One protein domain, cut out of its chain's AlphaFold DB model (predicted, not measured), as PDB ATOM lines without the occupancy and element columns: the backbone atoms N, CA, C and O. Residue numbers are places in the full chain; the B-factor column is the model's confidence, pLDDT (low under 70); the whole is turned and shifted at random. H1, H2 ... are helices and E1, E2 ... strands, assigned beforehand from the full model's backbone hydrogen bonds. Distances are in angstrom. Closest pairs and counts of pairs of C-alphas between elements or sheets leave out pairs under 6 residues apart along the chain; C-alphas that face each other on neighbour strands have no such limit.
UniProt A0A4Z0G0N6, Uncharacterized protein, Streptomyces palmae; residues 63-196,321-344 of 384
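Overview. This is residues 63 to 196 and 321 to 344 of the 384 residues of an uncharacterized protein of Streptomyces palmae (UniProt A0A4Z0G0N6). A twisted sheet of five strands forms a wall, and beyond its E4 and E5 side H3, H4, H5 and H6 gather in a loose, crossed cluster, with H6 between H4 and H5. H1 and H2 sit at strand ends, H1 by the end of E2 and H2 just after E4, while residues 180 to 185 of the long unnamed stretch after H5 stick out. The printed part has 158 residues, with six named helices and five named strands in the order H1 E1 E2 E3 E4 H2 H3 H4 E5 H5 H6; the class is mixed, helices and strands. The sheet's order is E1 E2 E3 E4 E5, all antiparallel. The whole is compact, with a radius of gyration of the C-alphas of 17.5 A and spans of 54 by 45 by 30 A.

Along the chain. Find C-alpha 72 at (-35.175, -31.540, -6.508); from there E1, residues 72 to 79, runs 23.0 A. E2, residues 91 to 100, covers 27.1 A, and E3, residues 103 to 111, 21.1 A, with a bend of 75 degrees at residue 106. E4 is residues 114 to 119, 17.0 A, and E5 residues 161 to 164. H1, residues 63 to 70, starts at C-alpha 63 (-27.665, -25.453, 6.163). H2 is residues 121 to 128, H3 residues 135 to 141 and H4 residues 149 to 156. H5, residues 165 to 179, is 21.1 A long; H6, residues 328 to 342, is 20.6 A long and ends at C-alpha 342 (-40.783, 0.746, -2.344).

Arrangement. Start at the sheet, where E1 to E4 make a meander, each strand the antiparallel neighbour of the one before, in three hairpins. Look for N 74 and O 97 at 2.8 A between E1 and E2, N 96 and O 108 at 2.8 A between E2 and E3, N 109 and O 116 at 2.8 A between E3 and E4, and N 115 and O 163 at 2.9 A between E4 and E5. Residues 161 to 162 of E5 also pair, parallel, with residues 324 to 325. H1, H2, H4 and H5 are on the sheet but each only grazes it; H4 does so with residues 151 to 156, its C-alpha of Ile 155 6.2 A from that of Arg 118 in E4, their closest pair. H6 touches H4 with residues 331 to 334 alone, about perpendicular at 81 degrees, closest at the C-alphas of Met 152 and Leu 331, 6.8 A. H5 and H6 touch at a steep tilt of 47 degrees, the same way, closest at the C-alphas of Ala 171 and Ser 329, 5.9 A. H2 and H4 only just touch, with 3 pairs of C-alphas within 8 A, the closest being Leu 121 and Ile 156 at 5.9 A. H3 is close to H4 but not clearly touching, its C-alpha of Lys 135 7.5 A from that of Arg 153. In the six helices every O i to N i+4 pair is within hydrogen-bond range.

Size, cuts and confidence. The two C-alphas farthest apart, those of Pro 82 and Glu 344, are 54.6 A apart. Residues 197 to 320 are not printed, and C-alphas 196 and 321 are 21.6 A apart across the cut. Of the links that are printed whole, E1 to E2 is long, with 11 residues. Look for low confidence, pLDDT under 70, in 65 residues, among them 131 to 149, 171 to 196 and 328 to 344; the mean of the printed part is 72.9.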
ATOM      1  N   GLU A  63     -26.252 -25.583   6.505       84.50
ATOM      2  CA  GLU A  63     -27.665 -25.453   6.163       84.50
ATOM      3  C   GLU A  63     -27.874 -25.344   4.645       84.50
ATOM      4  O   GLU A  63     -28.799 -25.953   4.114       84.50
ATOM      5  N   VAL A  64     -26.980 -24.637   3.943       86.44
ATOM      6  CA  VAL A  64     -27.000 -24.516   2.476       86.44
ATOM      7  C   VAL A  64     -26.620 -25.844   1.824       86.44
ATOM      8  O   VAL A  64     -27.299 -26.290   0.903       86.44
ATOM      9  N   ALA A  65     -25.583 -26.517   2.328       90.44
ATOM     10  CA  ALA A  65     -25.178 -27.827   1.823       90.44
ATOM     11  C   ALA A  65     -26.264 -28.898   2.035       90.44
ATOM     12  O   ALA A  65     -26.531 -29.693   1.134       90.44
ATOM     13  N   ASP A  66     -26.903 -28.909   3.209       89.56
ATOM     14  CA  ASP A  66     -28.025 -29.800   3.518       89.56
ATOM     15  C   ASP A  66     -29.193 -29.527   2.556       89.56
ATOM     16  O   ASP A  66     -29.715 -30.454   1.935       89.56
ATOM     17  N   PHE A  67     -29.537 -28.256   2.341       88.62
ATOM     18  CA  PHE A  67     -30.590 -27.869   1.410       88.62
ATOM     19  C   PHE A  67     -30.311 -28.298  -0.038       88.62
ATOM     20  O   PHE A  67     -31.141 -28.975  -0.646       88.62
ATOM     21  N   LEU A  68     -29.147 -27.936  -0.586       89.06
ATOM     22  CA  LEU A  68     -28.771 -28.251  -1.968       89.06
ATOM     23  C   LEU A  68     -28.707 -29.763  -2.219       89.06
ATOM     24  O   LEU A  68     -29.025 -30.209  -3.320       89.06
ATOM     25  N   SER A  69     -28.340 -30.553  -1.205       92.12
ATOM     26  CA  SER A  69     -28.297 -32.016  -1.314       92.12
ATOM     27  C   SER A  69     -29.673 -32.669  -1.464       92.12
ATOM     28  O   SER A  69     -29.774 -33.775  -1.987       92.12
ATOM     29  N   GLU A  70     -30.733 -31.996  -1.014       92.69
ATOM     30  CA  GLU A  70     -32.110 -32.493  -1.097       92.69
ATOM     31  C   GLU A  70     -32.951 -31.750  -2.145       92.69
ATOM     32  O   GLU A  70     -34.116 -32.110  -2.367       92.69
ATOM     33  N   LEU A  71     -32.359 -30.737  -2.791       91.94
ATOM     34  CA  LEU A  71     -32.992 -29.927  -3.817       91.94
ATOM     35  C   LEU A  71     -33.341 -30.788  -5.033       91.94
ATOM     36  O   LEU A  71     -32.486 -31.445  -5.628       91.94
ATOM     37  N   ARG A  72     -34.614 -30.748  -5.416       92.44
ATOM     38  CA  ARG A  72     -35.175 -31.540  -6.508       92.44
ATOM     39  C   ARG A  72     -35.974 -30.669  -7.457       92.44
ATOM     40  O   ARG A  72     -36.850 -29.919  -7.030       92.44
ATOM     41  N   VAL A  73     -35.735 -30.829  -8.753       86.56
ATOM     42  CA  VAL A  73     -36.560 -30.240  -9.814       86.56
ATOM     43  C   VAL A  73     -37.344 -31.357 -10.477       86.56
ATOM     44  O   VAL A  73     -36.764 -32.253 -11.072       86.56
ATOM     45  N   THR A  74     -38.669 -31.322 -10.388       86.81
ATOM     46  CA  THR A  74     -39.535 -32.345 -10.981       86.81
ATOM     47  C   THR A  74     -40.388 -31.755 -12.086       86.81
ATOM     48  O   THR A  74     -41.120 -30.790 -11.869       86.81
ATOM     49  N   VAL A  75     -40.351 -32.386 -13.256       84.75
ATOM     50  CA  VAL A  75     -41.261 -32.119 -14.371       84.75
ATOM     51  C   VAL A  75     -42.108 -33.356 -14.593       84.75
ATOM     52  O   VAL A  75     -41.589 -34.446 -14.810       84.75
ATOM     53  N   ALA A  76     -43.425 -33.200 -14.564       87.31
ATOM     54  CA  ALA A  76     -44.351 -34.293 -14.775       87.31
ATOM     55  C   ALA A  76     -45.433 -33.937 -15.788       87.31
ATOM     56  O   ALA A  76     -45.919 -32.808 -15.856       87.31
ATOM     57  N   VAL A  77     -45.850 -34.933 -16.559       85.62
ATOM     58  CA  VAL A  77     -46.891 -34.813 -17.575       85.62
ATOM     59  C   VAL A  77     -47.805 -36.025 -17.526       85.62
ATOM     60  O   VAL A  77     -47.376 -37.155 -17.289       85.62
ATOM     61  N   ARG A  78     -49.090 -35.787 -17.778       89.50
ATOM     62  CA  ARG A  78     -50.099 -36.827 -17.947       89.50
ATOM     63  C   ARG A  78     -50.864 -36.599 -19.238       89.50
ATOM     64  O   ARG A  78     -51.354 -35.499 -19.488       89.50
ATOM     65  N   THR A  79     -51.030 -37.657 -20.017       89.31
ATOM     66  CA  THR A  79     -51.608 -37.633 -21.362       89.31
ATOM     67  C   THR A  79     -52.743 -38.655 -21.502       89.31
ATOM     68  O   THR A  79     -52.929 -39.555 -20.677       89.31
ATOM     69  N   ARG A  80     -53.581 -38.502 -22.533       90.50
ATOM     70  CA  ARG A  80     -54.664 -39.452 -22.866       90.50
ATOM     71  C   ARG A  80     -54.140 -40.677 -23.624       90.50
ATOM     72  O   ARG A  80     -54.626 -41.799 -23.414       90.50
ATOM     73  N   THR A  81     -53.163 -40.439 -24.490       91.19
ATOM     74  CA  THR A  81     -52.403 -41.408 -25.291       91.19
ATOM     75  C   THR A  81     -51.016 -41.634 -24.677       91.19
ATOM     76  O   THR A  81     -50.643 -40.884 -23.773       91.19
ATOM     77  N   PRO A  82     -50.265 -42.670 -25.092       93.00
ATOM     78  CA  PRO A  82     -48.865 -42.827 -24.699       93.00
ATOM     79  C   PRO A  82     -48.048 -41.545 -24.906       93.00
ATOM     80  O   PRO A  82     -48.256 -40.845 -25.896       93.00
ATOM     81  N   VAL A  83     -47.123 -41.235 -23.997       84.00
ATOM     82  CA  VAL A  83     -46.307 -40.006 -24.022       84.00
ATOM     83  C   VAL A  83     -45.524 -39.876 -25.333       84.00
ATOM     84  O   VAL A  83     -45.450 -38.785 -25.889       84.00
ATOM     85  N   ALA A  84     -45.016 -40.978 -25.892       82.06
ATOM     86  CA  ALA A  84     -44.309 -40.971 -27.178       82.06
ATOM     87  C   ALA A  84     -45.200 -40.599 -28.382       82.06
ATOM     88  O   ALA A  84     -44.695 -40.174 -29.421       82.06
ATOM     89  N   GLU A  85     -46.518 -40.751 -28.254       83.06
ATOM     90  CA  GLU A  85     -47.504 -40.477 -29.308       83.06
ATOM     91  C   GLU A  85     -48.323 -39.208 -29.039       83.06
ATOM     92  O   GLU A  85     -49.077 -38.763 -29.906       83.06
ATOM     93  N   ALA A  86     -48.215 -38.641 -27.838       77.94
ATOM     94  CA  ALA A  86     -49.027 -37.523 -27.394       77.94
ATOM     95  C   ALA A  86     -48.616 -36.217 -28.085       77.94
ATOM     96  O   ALA A  86     -47.445 -35.847 -28.100       77.94
ATOM     97  N   GLY A  87     -49.603 -35.496 -28.620       70.88
ATOM     98  CA  GLY A  87     -49.451 -34.085 -28.976       70.88
ATOM     99  C   GLY A  87     -50.002 -33.167 -27.883       70.88
ATOM    100  O   GLY A  87     -50.634 -33.625 -26.928       70.88
ATOM    101  N   ALA A  88     -49.857 -31.850 -28.057       70.19
ATOM    102  CA  ALA A  88     -50.333 -30.838 -27.101       70.19
ATOM    103  C   ALA A  88     -51.807 -31.018 -26.669       70.19
ATOM    104  O   ALA A  88     -52.165 -30.835 -25.509       70.19
ATOM    105  N   LYS A  89     -52.681 -31.460 -27.583       76.00
ATOM    106  CA  LYS A  89     -54.114 -31.709 -27.313       76.00
ATOM    107  C   LYS A  89     -54.398 -32.939 -26.437       76.00
ATOM    108  O   LYS A  89     -55.517 -33.091 -25.935       76.00
ATOM    109  N   ASP A  90     -53.430 -33.844 -26.324       83.88
ATOM    110  CA  ASP A  90     -53.555 -35.094 -25.576       83.88
ATOM    111  C   ASP A  90     -53.143 -34.922 -24.112       83.88
ATOM    112  O   ASP A  90     -53.424 -35.805 -23.300       83.88
ATOM    113  N   VAL A  91     -52.543 -33.781 -23.756       83.75
ATOM    114  CA  VAL A  91     -52.190 -33.420 -22.380       83.75
ATOM    115  C   VAL A  91     -53.450 -33.260 -21.546       83.75
ATOM    116  O   VAL A  91     -54.365 -32.502 -21.867       83.75
ATOM    117  N   VAL A  92     -53.491 -33.992 -20.441       89.19
ATOM    118  CA  VAL A  92     -54.511 -33.866 -19.398       89.19
ATOM    119  C   VAL A  92     -54.052 -32.865 -18.345       89.19
ATOM    120  O   VAL A  92     -54.855 -32.070 -17.857       89.19
ATOM    121  N   GLY A  93     -52.762 -32.893 -18.020       87.12
ATOM    122  CA  GLY A  93     -52.127 -31.872 -17.213       87.12
ATOM    123  C   GLY A  93     -50.625 -32.070 -17.113       87.12
ATOM    124  O   GLY A  93     -50.101 -33.139 -17.440       87.12
ATOM    125  N   SER A  94     -49.953 -31.037 -16.638       86.25
ATOM    126  CA  SER A  94     -48.530 -31.044 -16.337       86.25
ATOM    127  C   SER A  94     -48.261 -30.408 -14.980       86.25
ATOM    128  O   SER A  94     -49.099 -29.683 -14.437       86.25
ATOM    129  N   ARG A  95     -47.110 -30.739 -14.406       87.31
ATOM    130  CA  ARG A  95     -46.626 -30.227 -13.131       87.31
ATOM    131  C   ARG A  95     -45.147 -29.908 -13.258       87.31
ATOM    132  O   ARG A  95     -44.391 -30.692 -13.819       87.31
ATOM    133  N   PHE A  96     -44.761 -28.782 -12.693       86.62
ATOM    134  CA  PHE A  96     -43.386 -28.431 -12.400       86.62
ATOM    135  C   PHE A  96     -43.285 -28.201 -10.893       86.62
ATOM    136  O   PHE A  96     -44.174 -27.576 -10.313       86.62
ATOM    137  N   ALA A  97     -42.238 -28.710 -10.256       86.88
ATOM    138  CA  ALA A  97     -41.992 -28.487  -8.840       86.88
ATOM    139  C   ALA A  97     -40.500 -28.294  -8.572       86.88
ATOM    140  O   ALA A  97     -39.689 -29.122  -8.983       86.88
ATOM    141  N   LEU A  98     -40.159 -27.239  -7.838       86.12
ATOM    142  CA  LEU A  98     -38.881 -27.095  -7.151       86.12
ATOM    143  C   LEU A  98     -39.110 -27.481  -5.693       86.12
ATOM    144  O   LEU A  98     -39.940 -26.867  -5.026       86.12
ATOM    145  N   SER A  99     -38.409 -28.497  -5.206       91.12
ATOM    146  CA  SER A  99     -38.629 -29.075  -3.878       91.12
ATOM    147  C   SER A  99     -37.358 -29.070  -3.057       91.12
ATOM    148  O   SER A  99     -36.292 -29.366  -3.583       91.12
ATOM    149  N   GLY A 100     -37.490 -28.752  -1.775       88.75
ATOM    150  CA  GLY A 100     -36.421 -28.855  -0.791       88.75
ATOM    151  C   GLY A 100     -36.706 -29.947   0.249       88.75
ATOM    152  O   GLY A 100     -37.636 -30.743   0.079       88.75
ATOM    153  N   PRO A 101     -35.966 -29.944   1.370       85.81
ATOM    154  CA  PRO A 101     -36.112 -30.925   2.452       85.81
ATOM    155  C   PRO A 101     -37.517 -31.014   3.064       85.81
ATOM    156  O   PRO A 101     -37.904 -32.035   3.636       85.81
ATOM    157  N   HIS A 102     -38.289 -29.929   2.991       85.31
ATOM    158  CA  HIS A 102     -39.583 -29.795   3.667       85.31
ATOM    159  C   HIS A 102     -40.789 -29.824   2.713       85.31
ATOM    160  O   HIS A 102     -41.925 -29.673   3.162       85.31
ATOM    161  N   GLY A 103     -40.567 -30.082   1.419       89.69
ATOM    162  CA  GLY A 103     -41.604 -30.158   0.383       89.69
ATOM    163  C   GLY A 103     -41.366 -29.189  -0.775       89.69
ATOM    164  O   GLY A 103     -40.281 -28.618  -0.906       89.69
ATOM    165  N   ASP A 104     -42.370 -29.022  -1.643       91.38
ATOM    166  CA  ASP A 104     -42.232 -28.138  -2.803       91.38
ATOM    167  C   ASP A 104     -42.210 -26.664  -2.372       91.38
ATOM    168  O   ASP A 104     -43.193 -26.142  -1.834       91.38
ATOM    169  N   LEU A 105     -41.100 -26.002  -2.685       88.94
ATOM    170  CA  LEU A 105     -40.865 -24.570  -2.515       88.94
ATOM    171  C   LEU A 105     -41.627 -23.774  -3.563       88.94
ATOM    172  O   LEU A 105     -42.192 -22.731  -3.271       88.94
ATOM    173  N   VAL A 106     -41.655 -24.275  -4.794       87.69
ATOM    174  CA  VAL A 106     -42.423 -23.691  -5.890       87.69
ATOM    175  C   VAL A 106     -43.105 -24.823  -6.618       87.69
ATOM    176  O   VAL A 106     -42.468 -25.808  -6.982       87.69
ATOM    177  N   GLU A 107     -44.401 -24.680  -6.853       88.69
ATOM    178  CA  GLU A 107     -45.171 -25.666  -7.585       88.69
ATOM    179  C   GLU A 107     -46.081 -24.988  -8.604       88.69
ATOM    180  O   GLU A 107     -46.863 -24.091  -8.289       88.69
ATOM    181  N   TYR A 108     -46.002 -25.469  -9.837       83.75
ATOM    182  CA  TYR A 108     -46.847 -25.060 -10.942       83.75
ATOM    183  C   TYR A 108     -47.577 -26.277 -11.499       83.75
ATOM    184  O   TYR A 108     -46.988 -27.343 -11.681       83.75
ATOM    185  N   ARG A 109     -48.867 -26.130 -11.800       89.69
ATOM    186  CA  ARG A 109     -49.652 -27.154 -12.496       89.69
ATOM    187  C   ARG A 109     -50.450 -26.522 -13.618       89.69
ATOM    188  O   ARG A 109     -51.167 -25.556 -13.386       89.69
ATOM    189  N   LEU A 110     -50.432 -27.130 -14.793       84.38
ATOM    190  CA  LEU A 110     -51.336 -26.780 -15.880       84.38
ATOM    191  C   LEU A 110     -52.361 -27.892 -16.050       84.38
ATOM    192  O   LEU A 110     -51.999 -29.051 -16.240       84.38
ATOM    193  N   ILE A 111     -53.647 -27.557 -15.973       89.00
ATOM    194  CA  ILE A 111     -54.735 -28.529 -16.112       89.00
ATOM    195  C   ILE A 111     -55.788 -27.940 -17.038       89.00
ATOM    196  O   ILE A 111     -56.497 -26.991 -16.695       89.00
ATOM    197  N   GLY A 112     -55.893 -28.508 -18.238       84.12
ATOM    198  CA  GLY A 112     -56.716 -27.931 -19.295       84.12
ATOM    199  C   GLY A 112     -56.252 -26.514 -19.639       84.12
ATOM    200  O   GLY A 112     -55.168 -26.339 -20.178       84.12
ATOM    201  N   LYS A 113     -57.084 -25.510 -19.343       83.19
ATOM    202  CA  LYS A 113     -56.813 -24.085 -19.623       83.19
ATOM    203  C   LYS A 113     -56.507 -23.268 -18.366       83.19
ATOM    204  O   LYS A 113     -56.534 -22.041 -18.397       83.19
ATOM    205  N   THR A 114     -56.282 -23.939 -17.244       85.50
ATOM    206  CA  THR A 114     -56.070 -23.283 -15.957       85.50
ATOM    207  C   THR A 114     -54.688 -23.635 -15.443       85.50
ATOM    208  O   THR A 114     -54.365 -24.811 -15.259       85.50
ATOM    209  N   ALA A 115     -53.888 -22.599 -15.225       86.19
ATOM    210  CA  ALA A 115     -52.633 -22.687 -14.508       86.19
ATOM    211  C   ALA A 115     -52.904 -22.537 -13.011       86.19
ATOM    212  O   ALA A 115     -53.736 -21.726 -12.605       86.19
ATOM    213  N   TYR A 116     -52.195 -23.310 -12.204       89.12
ATOM    214  CA  TYR A 116     -52.189 -23.234 -10.753       89.12
ATOM    215  C   TYR A 116     -50.762 -23.012 -10.291       89.12
ATOM    216  O   TYR A 116     -49.847 -23.649 -10.809       89.12
ATOM    217  N   TYR A 117     -50.587 -22.147  -9.303       86.56
ATOM    218  CA  TYR A 117     -49.278 -21.786  -8.782       86.56
ATOM    219  C   TYR A 117     -49.302 -21.718  -7.257       86.56
ATOM    220  O   TYR A 117     -50.316 -21.342  -6.660       86.56
ATOM    221  N   ARG A 118     -48.190 -22.099  -6.636       88.88
ATOM    222  CA  ARG A 118     -47.899 -21.922  -5.213       88.88
ATOM    223  C   ARG A 118     -46.404 -21.666  -5.059       88.88
ATOM    224  O   ARG A 118     -45.612 -22.339  -5.715       88.88
ATOM    225  N   ALA A 119     -46.037 -20.777  -4.145       87.50
ATOM    226  CA  ALA A 119     -44.666 -20.636  -3.675       87.50
ATOM    227  C   ALA A 119     -44.637 -20.555  -2.148       87.50
ATOM    228  O   ALA A 119     -45.435 -19.837  -1.558       87.50
ATOM    229  N   ASP A 120     -43.732 -21.287  -1.513       88.06
ATOM    230  CA  ASP A 120     -43.423 -21.167  -0.093       88.06
ATOM    231  C   ASP A 120     -42.347 -20.091   0.087       88.06
ATOM    232  O   ASP A 120     -41.149 -20.371   0.171       88.06
ATOM    233  N   LEU A 121     -42.783 -18.830   0.066       83.25
ATOM    234  CA  LEU A 121     -41.871 -17.692   0.195       83.25
ATOM    235  C   LEU A 121     -41.206 -17.639   1.575       83.25
ATOM    236  O   LEU A 121     -40.092 -17.141   1.687       83.25
ATOM    237  N   ALA A 122     -41.858 -18.167   2.614       81.94
ATOM    238  CA  ALA A 122     -41.282 -18.218   3.952       81.94
ATOM    239  C   ALA A 122     -40.051 -19.133   3.980       81.94
ATOM    240  O   ALA A 122     -38.999 -18.744   4.493       81.94
ATOM    241  N   GLU A 123     -40.163 -20.322   3.387       81.88
ATOM    242  CA  GLU A 123     -39.033 -21.240   3.272       81.88
ATOM    243  C   GLU A 123     -37.970 -20.709   2.301       81.88
ATOM    244  O   GLU A 123     -36.788 -20.762   2.625       81.88
ATOM    245  N   LEU A 124     -38.359 -20.124   1.161       79.50
ATOM    246  CA  LEU A 124     -37.407 -19.484   0.241       79.50
ATOM    247  C   LEU A 124     -36.619 -18.357   0.920       79.50
ATOM    248  O   LEU A 124     -35.399 -18.323   0.801       79.50
ATOM    249  N   GLY A 125     -37.284 -17.495   1.689       76.62
ATOM    250  CA  GLY A 125     -36.624 -16.410   2.408       76.62
ATOM    251  C   GLY A 125     -35.687 -16.893   3.517       76.62
ATOM    252  O   GLY A 125     -34.613 -16.336   3.740       76.62
ATOM    253  N   ARG A 126     -36.032 -18.005   4.182       76.62
ATOM    254  CA  ARG A 126     -35.128 -18.668   5.136       76.62
ATOM    255  C   ARG A 126     -33.838 -19.147   4.464       76.62
ATOM    256  O   ARG A 126     -32.797 -19.171   5.113       76.62
ATOM    257  N   LEU A 127     -33.917 -19.543   3.196       70.81
ATOM    258  CA  LEU A 127     -32.794 -20.077   2.426       70.81
ATOM    259  C   LEU A 127     -31.909 -18.982   1.835       70.81
ATOM    260  O   LEU A 127     -30.691 -19.133   1.840       70.81
ATOM    261  N   THR A 128     -32.502 -17.889   1.351       69.81
ATOM    262  CA  THR A 128     -31.758 -16.735   0.820       69.81
ATOM    263  C   THR A 128     -31.191 -15.841   1.923       69.81
ATOM    264  O   THR A 128     -30.383 -14.965   1.641       69.81
ATOM    265  N   GLY A 129     -31.588 -16.061   3.182       68.56
ATOM    266  CA  GLY A 129     -31.230 -15.191   4.305       68.56
ATOM    267  C   GLY A 129     -32.041 -13.892   4.344       68.56
ATOM    268  O   GLY A 129     -31.824 -13.063   5.225       68.56
ATOM    269  N   GLU A 130     -33.002 -13.746   3.433       70.44
ATOM    270  CA  GLU A 130     -33.897 -12.603   3.308       70.44
ATOM    271  C   GLU A 130     -35.317 -13.065   3.642       70.44
ATOM    272  O   GLU A 130     -36.007 -13.611   2.778       70.44
ATOM    273  N   PRO A 131     -35.776 -12.923   4.898       65.44
ATOM    274  CA  PRO A 131     -37.106 -13.377   5.271       65.44
ATOM    275  C   PRO A 131     -38.157 -12.698   4.390       65.44
ATOM    276  O   PRO A 131     -38.172 -11.476   4.253       65.44
ATOM    277  N   ALA A 132     -39.048 -13.499   3.803       65.56
ATOM    278  CA  ALA A 132     -40.177 -12.958   3.065       65.56
ATOM    279  C   ALA A 132     -41.016 -12.046   3.979       65.56
ATOM    280  O   ALA A 132     -41.162 -12.357   5.169       65.56
ATOM    281  N   PRO A 133     -41.594 -10.957   3.437       66.06
ATOM    282  CA  PRO A 133     -42.395 -10.031   4.219       66.06
ATOM    283  C   PRO A 133     -43.534 -10.777   4.910       66.06
ATOM    284  O   PRO A 133     -44.256 -11.580   4.304       66.06
ATOM    285  N   THR A 134     -43.689 -10.521   6.203       67.81
ATOM    286  CA  THR A 134     -44.774 -11.097   6.983       67.81
ATOM    287  C   THR A 134     -46.113 -10.529   6.530       67.81
ATOM    288  O   THR A 134     -46.220  -9.463   5.924       67.81
ATOM    289  N   LYS A 135     -47.186 -11.246   6.866       65.25
ATOM    290  CA  LYS A 135     -48.554 -10.823   6.554       65.25
ATOM    291  C   LYS A 135     -48.874  -9.419   7.088       65.25
ATOM    292  O   LYS A 135     -49.634  -8.696   6.455       65.25
ATOM    293  N   ASP A 136     -48.327  -9.074   8.252       68.50
ATOM    294  CA  ASP A 136     -48.599  -7.807   8.926       68.50
ATOM    295  C   ASP A 136     -47.794  -6.665   8.278       68.50
ATOM    296  O   ASP A 136     -48.375  -5.630   7.965       68.50
ATOM    297  N   GLU A 137     -46.521  -6.893   7.932       68.00
ATOM    298  CA  GLU A 137     -45.697  -5.944   7.157       68.00
ATOM    299  C   GLU A 137     -46.288  -5.670   5.767       68.00
ATOM    300  O   GLU A 137     -46.267  -4.543   5.272       68.00
ATOM    301  N   LEU A 138     -46.879  -6.688   5.136       64.06
ATOM    302  CA  LEU A 138     -47.539  -6.539   3.841       64.06
ATOM    303  C   LEU A 138     -48.861  -5.760   3.935       64.06
ATOM    304  O   LEU A 138     -49.189  -4.965   3.059       64.06
ATOM    305  N   GLU A 139     -49.639  -5.994   4.996       65.38
ATOM    306  CA  GLU A 139     -50.876  -5.248   5.262       65.38
ATOM    307  C   GLU A 139     -50.604  -3.777   5.628       65.38
ATOM    308  O   GLU A 139     -51.517  -2.954   5.515       65.38
ATOM    309  N   GLU A 140     -49.390  -3.448   6.074       67.56
ATOM    310  CA  GLU A 140     -48.935  -2.079   6.337       67.56
ATOM    311  C   GLU A 140     -48.350  -1.391   5.095       67.56
ATOM    312  O   GLU A 140     -48.569  -0.194   4.916       67.56
ATOM    313  N   SER A 141     -47.660  -2.133   4.222       63.03
ATOM    314  CA  SER A 141     -46.962  -1.589   3.043       63.03
ATOM    315  C   SER A 141     -47.807  -1.514   1.768       63.03
ATOM    316  O   SER A 141     -47.501  -0.712   0.886       63.03
ATOM    317  N   LEU A 142     -48.878  -2.306   1.646       59.59
ATOM    318  CA  LEU A 142     -49.726  -2.316   0.449       59.59
ATOM    319  C   LEU A 142     -51.097  -1.652   0.688       59.59
ATOM    320  O   LEU A 142     -51.732  -1.885   1.722       59.59
ATOM    321  N   PRO A 143     -51.628  -0.878  -0.282       58.25
ATOM    322  CA  PRO A 143     -52.968  -0.308  -0.185       58.25
ATOM    323  C   PRO A 143     -54.031  -1.417  -0.102       58.25
ATOM    324  O   PRO A 143     -54.251  -2.156  -1.061       58.25
ATOM    325  N   LYS A 144     -54.744  -1.502   1.031       59.66
ATOM    326  CA  LYS A 144     -55.787  -2.520   1.308       59.66
ATOM    327  C   LYS A 144     -56.974  -2.498   0.333       59.66
ATOM    328  O   LYS A 144     -57.775  -3.432   0.327       59.66
ATOM    329  N   ASP A 145     -57.058  -1.451  -0.486       59.44
ATOM    330  CA  ASP A 145     -58.182  -1.142  -1.366       59.44
ATOM    331  C   ASP A 145     -57.869  -1.397  -2.858       59.44
ATOM    332  O   ASP A 145     -58.699  -1.085  -3.714       59.44
ATOM    333  N   GLN A 146     -56.688  -1.940  -3.194       59.78
ATOM    334  CA  GLN A 146     -56.309  -2.241  -4.581       59.78
ATOM    335  C   GLN A 146     -56.795  -3.633  -5.029       59.78
ATOM    336  O   GLN A 146     -56.590  -4.643  -4.348       59.78
ATOM    337  N   GLU A 147     -57.422  -3.689  -6.207       59.66
ATOM    338  CA  GLU A 147     -57.745  -4.939  -6.909       59.66
ATOM    339  C   GLU A 147     -56.448  -5.753  -7.140       59.66
ATOM    340  O   GLU A 147     -55.389  -5.184  -7.393       59.66
ATOM    341  N   GLY A 148     -56.490  -7.078  -6.951       62.09
ATOM    342  CA  GLY A 148     -55.303  -7.956  -6.974       62.09
ATOM    343  C   GLY A 148     -54.627  -8.249  -5.617       62.09
ATOM    344  O   GLY A 148     -53.902  -9.245  -5.511       62.09
ATOM    345  N   PHE A 149     -54.917  -7.489  -4.548       67.94
ATOM    346  CA  PHE A 149     -54.294  -7.675  -3.219       67.94
ATOM    347  C   PHE A 149     -54.533  -9.066  -2.606       67.94
ATOM    348  O   PHE A 149     -53.604  -9.682  -2.080       67.94
ATOM    349  N   ASP A 150     -55.759  -9.607  -2.690       72.12
ATOM    350  CA  ASP A 150     -56.044 -10.937  -2.121       72.12
ATOM    351  C   ASP A 150     -55.217 -12.026  -2.811       72.12
ATOM    352  O   ASP A 150     -54.742 -12.946  -2.153       72.12
ATOM    353  N   GLY A 151     -54.988 -11.896  -4.120       72.81
ATOM    354  CA  GLY A 151     -54.165 -12.821  -4.887       72.81
ATOM    355  C   GLY A 151     -52.708 -12.832  -4.428       72.81
ATOM    356  O   GLY A 151     -52.177 -13.892  -4.098       72.81
ATOM    357  N   MET A 152     -52.090 -11.654  -4.332       71.88
ATOM    358  CA  MET A 152     -50.713 -11.501  -3.846       71.88
ATOM    359  C   MET A 152     -50.554 -12.024  -2.417       71.88
ATOM    360  O   MET A 152     -49.650 -12.809  -2.124       71.88
ATOM    361  N   ARG A 153     -51.507 -11.685  -1.542       75.88
ATOM    362  CA  ARG A 153     -51.559 -12.201  -0.174       75.88
ATOM    363  C   ARG A 153     -51.608 -13.729  -0.145       75.88
ATOM    364  O   ARG A 153     -50.919 -14.337   0.666       75.88
ATOM    365  N   LYS A 154     -52.404 -14.373  -1.007       82.31
ATOM    366  CA  LYS A 154     -52.457 -15.844  -1.080       82.31
ATOM    367  C   LYS A 154     -51.121 -16.448  -1.511       82.31
ATOM    368  O   LYS A 154     -50.751 -17.466  -0.936       82.31
ATOM    369  N   ILE A 155     -50.406 -15.837  -2.460       81.25
ATOM    370  CA  ILE A 155     -49.074 -16.310  -2.885       81.25
ATOM    371  C   ILE A 155     -48.094 -16.265  -1.709       81.25
ATOM    372  O   ILE A 155     -47.453 -17.271  -1.424       81.25
ATOM    373  N   ILE A 156     -48.037 -15.143  -0.988       79.69
ATOM    374  CA  ILE A 156     -47.140 -14.967   0.167       79.69
ATOM    375  C   ILE A 156     -47.507 -15.908   1.319       79.69
ATOM    376  O   ILE A 156     -46.632 -16.466   1.972       79.69
ATOM    377  N   GLU A 157     -48.800 -16.164   1.532       83.31
ATOM    378  CA  GLU A 157     -49.289 -17.160   2.497       83.31
ATOM    379  C   GLU A 157     -49.011 -18.620   2.067       83.31
ATOM    380  O   GLU A 157     -49.474 -19.548   2.737       83.31
ATOM    381  N   GLY A 158     -48.333 -18.853   0.937       85.44
ATOM    382  CA  GLY A 158     -48.066 -20.192   0.412       85.44
ATOM    383  C   GLY A 158     -49.321 -20.930  -0.044       85.44
ATOM    384  O   GLY A 158     -49.354 -22.161  -0.087       85.44
ATOM    385  N   LYS A 159     -50.395 -20.206  -0.364       90.25
ATOM    386  CA  LYS A 159     -51.658 -20.787  -0.826       90.25
ATOM    387  C   LYS A 159     -51.680 -20.899  -2.340       90.25
ATOM    388  O   LYS A 159     -51.039 -20.154  -3.073       90.25
ATOM    389  N   TRP A 160     -52.474 -21.855  -2.804       92.62
ATOM    390  CA  TRP A 160     -52.696 -22.052  -4.223       92.62
ATOM    391  C   TRP A 160     -53.456 -20.886  -4.835       92.62
ATOM    392  O   TRP A 160     -54.495 -20.454  -4.329       92.62
ATOM    393  N   VAL A 161     -52.978 -20.461  -5.991       90.31
ATOM    394  CA  VAL A 161     -53.641 -19.487  -6.845       90.31
ATOM    395  C   VAL A 161     -53.855 -20.093  -8.221       90.31
ATOM    396  O   VAL A 161     -53.192 -21.069  -8.582       90.31
ATOM    397  N   LYS A 162     -54.822 -19.576  -8.972       90.31
ATOM    398  CA  LYS A 162     -55.159 -20.066 -10.308       90.31
ATOM    399  C   LYS A 162     -55.386 -18.918 -11.282       90.31
ATOM    400  O   LYS A 162     -55.958 -17.895 -10.915       90.31
ATOM    401  N   VAL A 163     -54.990 -19.139 -12.528       85.38
ATOM    402  CA  VAL A 163     -55.105 -18.169 -13.621       85.38
ATOM    403  C   VAL A 163     -55.602 -18.885 -14.879       85.38
ATOM    404  O   VAL A 163     -55.208 -20.018 -15.167       85.38
ATOM    405  N   ASP A 164     -56.486 -18.234 -15.635       85.88
ATOM    406  CA  ASP A 164     -56.864 -18.687 -16.977       85.88
ATOM    407  C   ASP A 164     -55.738 -18.364 -17.968       85.88
ATOM    408  O   ASP A 164     -55.347 -17.205 -18.127       85.88
ATOM    409  N   THR A 165     -55.201 -19.380 -18.644       78.69
ATOM    410  CA  THR A 165     -54.010 -19.201 -19.490       78.69
ATOM    411  C   THR A 165     -54.272 -18.367 -20.740       78.69
ATOM    412  O   THR A 165     -53.347 -17.745 -21.259       78.69
ATOM    413  N   ALA A 166     -55.516 -18.300 -21.228       77.88
ATOM    414  CA  ALA A 166     -55.858 -17.453 -22.367       77.88
ATOM    415  C   ALA A 166     -55.900 -15.975 -21.959       77.88
ATOM    416  O   ALA A 166     -55.385 -15.128 -22.690       77.88
ATOM    417  N   LYS A 167     -56.455 -15.669 -20.778       76.69
ATOM    418  CA  LYS A 167     -56.407 -14.313 -20.209       76.69
ATOM    419  C   LYS A 167     -54.972 -13.878 -19.923       76.69
ATOM    420  O   LYS A 167     -54.586 -12.786 -20.314       76.69
ATOM    421  N   ALA A 168     -54.181 -14.763 -19.319       70.88
ATOM    422  CA  ALA A 168     -52.782 -14.514 -18.992       70.88
ATOM    423  C   ALA A 168     -51.948 -14.163 -20.237       70.88
ATOM    424  O   ALA A 168     -51.244 -13.161 -20.253       70.88
ATOM    425  N   ARG A 169     -52.095 -14.938 -21.322       69.69
ATOM    426  CA  ARG A 169     -51.441 -14.664 -22.614       69.69
ATOM    427  C   ARG A 169     -51.861 -13.330 -23.221       69.69
ATOM    428  O   ARG A 169     -51.019 -12.624 -23.759       69.69
ATOM    429  N   LYS A 170     -53.153 -12.997 -23.147       74.00
ATOM    430  CA  LYS A 170     -53.668 -11.719 -23.642       74.00
ATOM    431  C   LYS A 170     -53.076 -10.545 -22.863       74.00
ATOM    432  O   LYS A 170     -52.646  -9.592 -23.492       74.00
ATOM    433  N   ALA A 171     -52.993 -10.655 -21.536       69.56
ATOM    434  CA  ALA A 171     -52.379  -9.640 -20.684       69.56
ATOM    435  C   ALA A 171     -50.892  -9.431 -21.012       69.56
ATOM    436  O   ALA A 171     -50.456  -8.296 -21.163       69.56
ATOM    437  N   VAL A 172     -50.126 -10.516 -21.191       66.75
ATOM    438  CA  VAL A 172     -48.705 -10.421 -21.574       66.75
ATOM    439  C   VAL A 172     -48.530  -9.800 -22.958       66.75
ATOM    440  O   VAL A 172     -47.733  -8.882 -23.101       66.75
ATOM    441  N   ALA A 173     -49.309 -10.224 -23.956       68.75
ATOM    442  CA  ALA A 173     -49.228  -9.651 -25.301       68.75
ATOM    443  C   ALA A 173     -49.580  -8.151 -25.319       68.75
ATOM    444  O   ALA A 173     -48.949  -7.371 -26.028       68.75
ATOM    445  N   GLU A 174     -50.569  -7.729 -24.523       69.44
ATOM    446  CA  GLU A 174     -50.933  -6.314 -24.382       69.44
ATOM    447  C   GLU A 174     -49.803  -5.486 -23.747       69.44
ATOM    448  O   GLU A 174     -49.597  -4.348 -24.161       69.44
ATOM    449  N   LEU A 175     -49.046  -6.055 -22.801       64.88
ATOM    450  CA  LEU A 175     -47.880  -5.411 -22.185       64.88
ATOM    451  C   LEU A 175     -46.682  -5.332 -23.140       64.88
ATOM    452  O   LEU A 175     -46.083  -4.268 -23.275       64.88
ATOM    453  N   GLU A 176     -46.377  -6.409 -23.867       65.19
ATOM    454  CA  GLU A 176     -45.313  -6.419 -24.883       65.19
ATOM    455  C   GLU A 176     -45.573  -5.375 -25.988       65.19
ATOM    456  O   GLU A 176     -44.650  -4.707 -26.468       65.19
ATOM    457  N   GLU A 177     -46.840  -5.177 -26.374       63.97
ATOM    458  CA  GLU A 177     -47.241  -4.122 -27.311       63.97
ATOM    459  C   GLU A 177     -47.103  -2.699 -26.743       63.97
ATOM    460  O   GLU A 177     -46.991  -1.750 -27.530       63.97
ATOM    461  N   MET A 178     -47.152  -2.525 -25.419       61.22
ATOM    462  CA  MET A 178     -46.946  -1.236 -24.749       61.22
ATOM    463  C   MET A 178     -45.454  -0.911 -24.615       61.22
ATOM    464  O   MET A 178     -45.053   0.184 -25.011       61.22
ATOM    465  N   ASP A 179     -44.624  -1.874 -24.199       57.31
ATOM    466  CA  ASP A 179     -43.159  -1.718 -24.139       57.31
ATOM    467  C   ASP A 179     -42.564  -1.409 -25.522       57.31
ATOM    468  O   ASP A 179     -41.716  -0.529 -25.683       57.31
ATOM    469  N   SER A 180     -43.079  -2.058 -26.571       54.78
ATOM    470  CA  SER A 180     -42.641  -1.832 -27.957       54.78
ATOM    471  C   SER A 180     -42.961  -0.425 -28.492       54.78
ATOM    472  O   SER A 180     -42.436  -0.031 -29.537       54.78
ATOM    473  N   LYS A 181     -43.837   0.336 -27.819       52.41
ATOM    474  CA  LYS A 181     -44.239   1.702 -28.206       52.41
ATOM    475  C   LYS A 181     -43.468   2.802 -27.470       52.41
ATOM    476  O   LYS A 181     -43.681   3.970 -27.783       52.41
ATOM    477  N   GLY A 182     -42.531   2.451 -26.585       43.16
ATOM    478  CA  GLY A 182     -41.597   3.398 -25.967       43.16
ATOM    479  C   GLY A 182     -42.182   4.274 -24.853       43.16
ATOM    480  O   GLY A 182     -41.511   5.206 -24.413       43.16
ATOM    481  N   ASP A 183     -43.393   3.981 -24.375       43.62
ATOM    482  CA  ASP A 183     -44.007   4.678 -23.243       43.62
ATOM    483  C   ASP A 183     -43.617   4.000 -21.916       43.62
ATOM    484  O   ASP A 183     -44.420   3.325 -21.284       43.62
ATOM    485  N   GLY A 184     -42.370   4.229 -21.489       40.78
ATOM    486  CA  GLY A 184     -41.892   3.962 -20.127       40.78
ATOM    487  C   GLY A 184     -41.581   2.497 -19.802       40.78
ATOM    488  O   GLY A 184     -42.245   1.584 -20.268       40.78
ATOM    489  N   ALA A 185     -40.556   2.296 -18.968       40.06
ATOM    490  CA  ALA A 185     -40.184   1.002 -18.404       40.06
ATOM    491  C   ALA A 185     -41.332   0.459 -17.536       40.06
ATOM    492  O   ALA A 185     -41.437   0.778 -16.349       40.06
ATOM    493  N   GLY A 186     -42.232  -0.313 -18.143       41.88
ATOM    494  CA  GLY A 186     -43.180  -1.128 -17.402       41.88
ATOM    495  C   GLY A 186     -42.434  -2.238 -16.655       41.88
ATOM    496  O   GLY A 186     -41.367  -2.669 -17.099       41.88
ATOM    497  N   PRO A 187     -42.946  -2.717 -15.508       38.44
ATOM    498  CA  PRO A 187     -42.383  -3.900 -14.870       38.44
ATOM    499  C   PRO A 187     -42.411  -5.064 -15.866       38.44
ATOM    500  O   PRO A 187     -43.458  -5.351 -16.451       38.44
ATOM    501  N   ALA A 188     -41.264  -5.728 -16.048       40.16
ATOM    502  CA  ALA A 188     -41.145  -6.882 -16.928       40.16
ATOM    503  C   ALA A 188     -42.258  -7.891 -16.612       40.16
ATOM    504  O   ALA A 188     -42.472  -8.242 -15.447       40.16
ATOM    505  N   ALA A 189     -42.984  -8.334 -17.644       40.00
ATOM    506  CA  ALA A 189     -44.029  -9.336 -17.479       40.00
ATOM    507  C   ALA A 189     -43.449 -10.548 -16.722       40.00
ATOM    508  O   ALA A 189     -42.359 -11.018 -17.065       40.00
ATOM    509  N   PRO A 190     -44.146 -11.072 -15.699       39.34
ATOM    510  CA  PRO A 190     -43.651 -12.222 -14.982       39.34
ATOM    511  C   PRO A 190     -43.673 -13.376 -15.987       39.34
ATOM    512  O   PRO A 190     -44.642 -13.495 -16.750       39.34
ATOM    513  N   PRO A 191     -42.631 -14.220 -16.034       39.06
ATOM    514  CA  PRO A 191     -42.600 -15.313 -16.986       39.06
ATOM    515  C   PRO A 191     -43.860 -16.156 -16.782       39.06
ATOM    516  O   PRO A 191     -44.081 -16.730 -15.710       39.06
ATOM    517  N   LEU A 192     -44.726 -16.202 -17.800       45.31
ATOM    518  CA  LEU A 192     -45.808 -17.173 -17.823       45.31
ATOM    519  C   LEU A 192     -45.132 -18.531 -17.807       45.31
ATOM    520  O   LEU A 192     -44.493 -18.911 -18.785       45.31
ATOM    521  N   ALA A 193     -45.238 -19.228 -16.675       43.03
ATOM    522  CA  ALA A 193     -44.619 -20.531 -16.528       43.03
ATOM    523  C   ALA A 193     -45.015 -21.409 -17.728       43.03
ATOM    524  O   ALA A 193     -46.192 -21.420 -18.123       43.03
ATOM    525  N   PRO A 194     -44.029 -22.081 -18.337       41.84
ATOM    526  CA  PRO A 194     -44.178 -22.659 -19.656       41.84
ATOM    527  C   PRO A 194     -45.326 -23.664 -19.681       41.84
ATOM    528  O   PRO A 194     -45.492 -24.468 -18.757       41.84
ATOM    529  N   GLU A 195     -46.106 -23.671 -20.766       47.22
ATOM    530  CA  GLU A 195     -46.875 -24.871 -21.077       47.22
ATOM    531  C   GLU A 195     -45.846 -25.987 -21.252       47.22
ATOM    532  O   GLU A 195     -45.034 -25.946 -22.173       47.22
ATOM    533  N   VAL A 196     -45.814 -26.946 -20.320       48.00
ATOM    534  CA  VAL A 196     -44.972 -28.138 -20.468       48.00
ATOM    535  C   VAL A 196     -45.481 -28.874 -21.700       48.00
ATOM    536  O   VAL A 196     -46.476 -29.603 -21.642       48.00
ATOM    537  N   ALA A 321     -57.255 -28.012  -4.246       90.31
ATOM    538  CA  ALA A 321     -58.416 -27.483  -3.544       90.31
ATOM    539  C   ALA A 321     -58.111 -26.089  -2.977       90.31
ATOM    540  O   ALA A 321     -57.002 -25.830  -2.518       90.31
ATOM    541  N   GLY A 322     -59.108 -25.202  -2.985       86.81
ATOM    542  CA  GLY A 322     -58.986 -23.867  -2.390       86.81
ATOM    543  C   GLY A 322     -58.150 -22.867  -3.193       86.81
ATOM    544  O   GLY A 322     -57.779 -21.841  -2.636       86.81
ATOM    545  N   ALA A 323     -57.859 -23.141  -4.471       91.44
ATOM    546  CA  ALA A 323     -57.121 -22.209  -5.317       91.44
ATOM    547  C   ALA A 323     -57.919 -20.921  -5.589       91.44
ATOM    548  O   ALA A 323     -59.024 -20.975  -6.145       91.44
ATOM    549  N   THR A 324     -57.340 -19.776  -5.233       89.69
ATOM    550  CA  THR A 324     -57.934 -18.449  -5.457       89.69
ATOM    551  C   THR A 324     -57.691 -17.987  -6.889       89.69
ATOM    552  O   THR A 324     -56.580 -18.099  -7.394       89.69
ATOM    553  N   GLU A 325     -58.731 -17.492  -7.561       87.75
ATOM    554  CA  GLU A 325     -58.588 -16.906  -8.897       87.75
ATOM    555  C   GLU A 325     -57.889 -15.554  -8.814       87.75
ATOM    556  O   GLU A 325     -58.269 -14.733  -7.983       87.75
ATOM    557  N   ILE A 326     -56.889 -15.340  -9.664       80.88
ATOM    558  CA  ILE A 326     -56.176 -14.068  -9.776       80.88
ATOM    559  C   ILE A 326     -56.284 -13.572 -11.215       80.88
ATOM    560  O   ILE A 326     -56.124 -14.356 -12.157       80.88
ATOM    561  N   ASP A 327     -56.532 -12.273 -11.374       76.69
ATOM    562  CA  ASP A 327     -56.316 -11.589 -12.642       76.69
ATOM    563  C   ASP A 327     -54.849 -11.156 -12.739       76.69
ATOM    564  O   ASP A 327     -54.336 -10.415 -11.898       76.69
ATOM    565  N   LEU A 328     -54.142 -11.678 -13.743       69.00
ATOM    566  CA  LEU A 328     -52.711 -11.436 -13.898       69.00
ATOM    567  C   LEU A 328     -52.410  -9.960 -14.195       69.00
ATOM    568  O   LEU A 328     -51.368  -9.463 -13.774       69.00
ATOM    569  N   SER A 329     -53.323  -9.254 -14.868       66.19
ATOM    570  CA  SER A 329     -53.176  -7.824 -15.142       66.19
ATOM    571  C   SER A 329     -53.225  -7.014 -13.847       66.19
ATOM    572  O   SER A 329     -52.416  -6.110 -13.653       66.19
ATOM    573  N   GLU A 330     -54.131  -7.366 -12.932       65.81
ATOM    574  CA  GLU A 330     -54.249  -6.717 -11.621       65.81
ATOM    575  C   GLU A 330     -53.043  -7.018 -10.728       65.81
ATOM    576  O   GLU A 330     -52.488  -6.103 -10.120       65.81
ATOM    577  N   LEU A 331     -52.588  -8.278 -10.696       66.50
ATOM    578  CA  LEU A 331     -51.386  -8.664  -9.952       66.50
ATOM    579  C   LEU A 331     -50.167  -7.848 -10.405       66.50
ATOM    580  O   LEU A 331     -49.397  -7.379  -9.570       66.50
ATOM    581  N   MET A 332     -50.015  -7.651 -11.715       63.56
ATOM    582  CA  MET A 332     -48.896  -6.908 -12.289       63.56
ATOM    583  C   MET A 332     -48.969  -5.409 -12.057       63.56
ATOM    584  O   MET A 332     -47.949  -4.796 -11.750       63.56
ATOM    585  N   MET A 333     -50.161  -4.817 -12.139       60.81
ATOM    586  CA  MET A 333     -50.349  -3.422 -11.741       60.81
ATOM    587  C   MET A 333     -50.035  -3.224 -10.252       60.81
ATOM    588  O   MET A 333     -49.396  -2.237  -9.897       60.81
ATOM    589  N   GLY A 334     -50.414  -4.178  -9.395       57.84
ATOM    590  CA  GLY A 334     -50.101  -4.157  -7.966       57.84
ATOM    591  C   GLY A 334     -48.603  -4.296  -7.669       57.84
ATOM    592  O   GLY A 334     -48.064  -3.510  -6.896       57.84
ATOM    593  N   LEU A 335     -47.910  -5.248  -8.308       56.47
ATOM    594  CA  LEU A 335     -46.455  -5.427  -8.178       56.47
ATOM    595  C   LEU A 335     -45.671  -4.231  -8.728       56.47
ATOM    596  O   LEU A 335     -44.728  -3.777  -8.087       56.47
ATOM    597  N   GLY A 336     -46.087  -3.680  -9.871       54.19
ATOM    598  CA  GLY A 336     -45.501  -2.464 -10.433       54.19
ATOM    599  C   GLY A 336     -45.686  -1.250  -9.523       54.19
ATOM    600  O   GLY A 336     -44.736  -0.517  -9.270       54.19
ATOM    601  N   ALA A 337     -46.888  -1.060  -8.972       49.59
ATOM    602  CA  ALA A 337     -47.161   0.022  -8.029       49.59
ATOM    603  C   ALA A 337     -46.382  -0.132  -6.713       49.59
ATOM    604  O   ALA A 337     -45.914   0.870  -6.171       49.59
ATOM    605  N   ALA A 338     -46.215  -1.367  -6.224       49.25
ATOM    606  CA  ALA A 338     -45.432  -1.679  -5.032       49.25
ATOM    607  C   ALA A 338     -43.928  -1.459  -5.246       49.25
ATOM    608  O   ALA A 338     -43.281  -0.877  -4.382       49.25
ATOM    609  N   ALA A 339     -43.377  -1.846  -6.402       45.50
ATOM    610  CA  ALA A 339     -41.981  -1.573  -6.754       45.50
ATOM    611  C   ALA A 339     -41.702  -0.062  -6.863       45.50
ATOM    612  O   ALA A 339     -40.660   0.410  -6.419       45.50
ATOM    613  N   LEU A 340     -42.663   0.708  -7.388       43.16
ATOM    614  CA  LEU A 340     -42.569   2.168  -7.467       43.16
ATOM    615  C   LEU A 340     -42.717   2.857  -6.099       43.16
ATOM    616  O   LEU A 340     -42.056   3.861  -5.871       43.16
ATOM    617  N   HIS A 341     -43.541   2.331  -5.184       40.22
ATOM    618  CA  HIS A 341     -43.663   2.865  -3.816       40.22
ATOM    619  C   HIS A 341     -42.522   2.420  -2.886       40.22
ATOM    620  O   HIS A 341     -42.158   3.156  -1.977       40.22
ATOM    621  N   GLY A 342     -41.935   1.240  -3.106       38.16
ATOM    622  CA  GLY A 342     -40.783   0.746  -2.344       38.16
ATOM    623  C   GLY A 342     -39.469   1.455  -2.688       38.16
ATOM    624  O   GLY A 342     -38.554   1.464  -1.873       38.16
ATOM    625  N   ALA A 343     -39.388   2.093  -3.859       37.75
ATOM    626  CA  ALA A 343     -38.230   2.881  -4.274       37.75
ATOM    627  C   ALA A 343     -38.121   4.251  -3.573       37.75
ATOM    628  O   ALA A 343     -37.082   4.902  -3.680       37.75
ATOM    629  N   GLU A 344     -39.168   4.708  -2.873       38.03
ATOM    630  CA  GLU A 344     -39.182   6.039  -2.252       38.03
ATOM    631  C   GLU A 344     -38.794   6.050  -0.761       38.03
ATOM    632  O   GLU A 344     -38.421   7.118  -0.278       38.03
TER     633      GLU A 344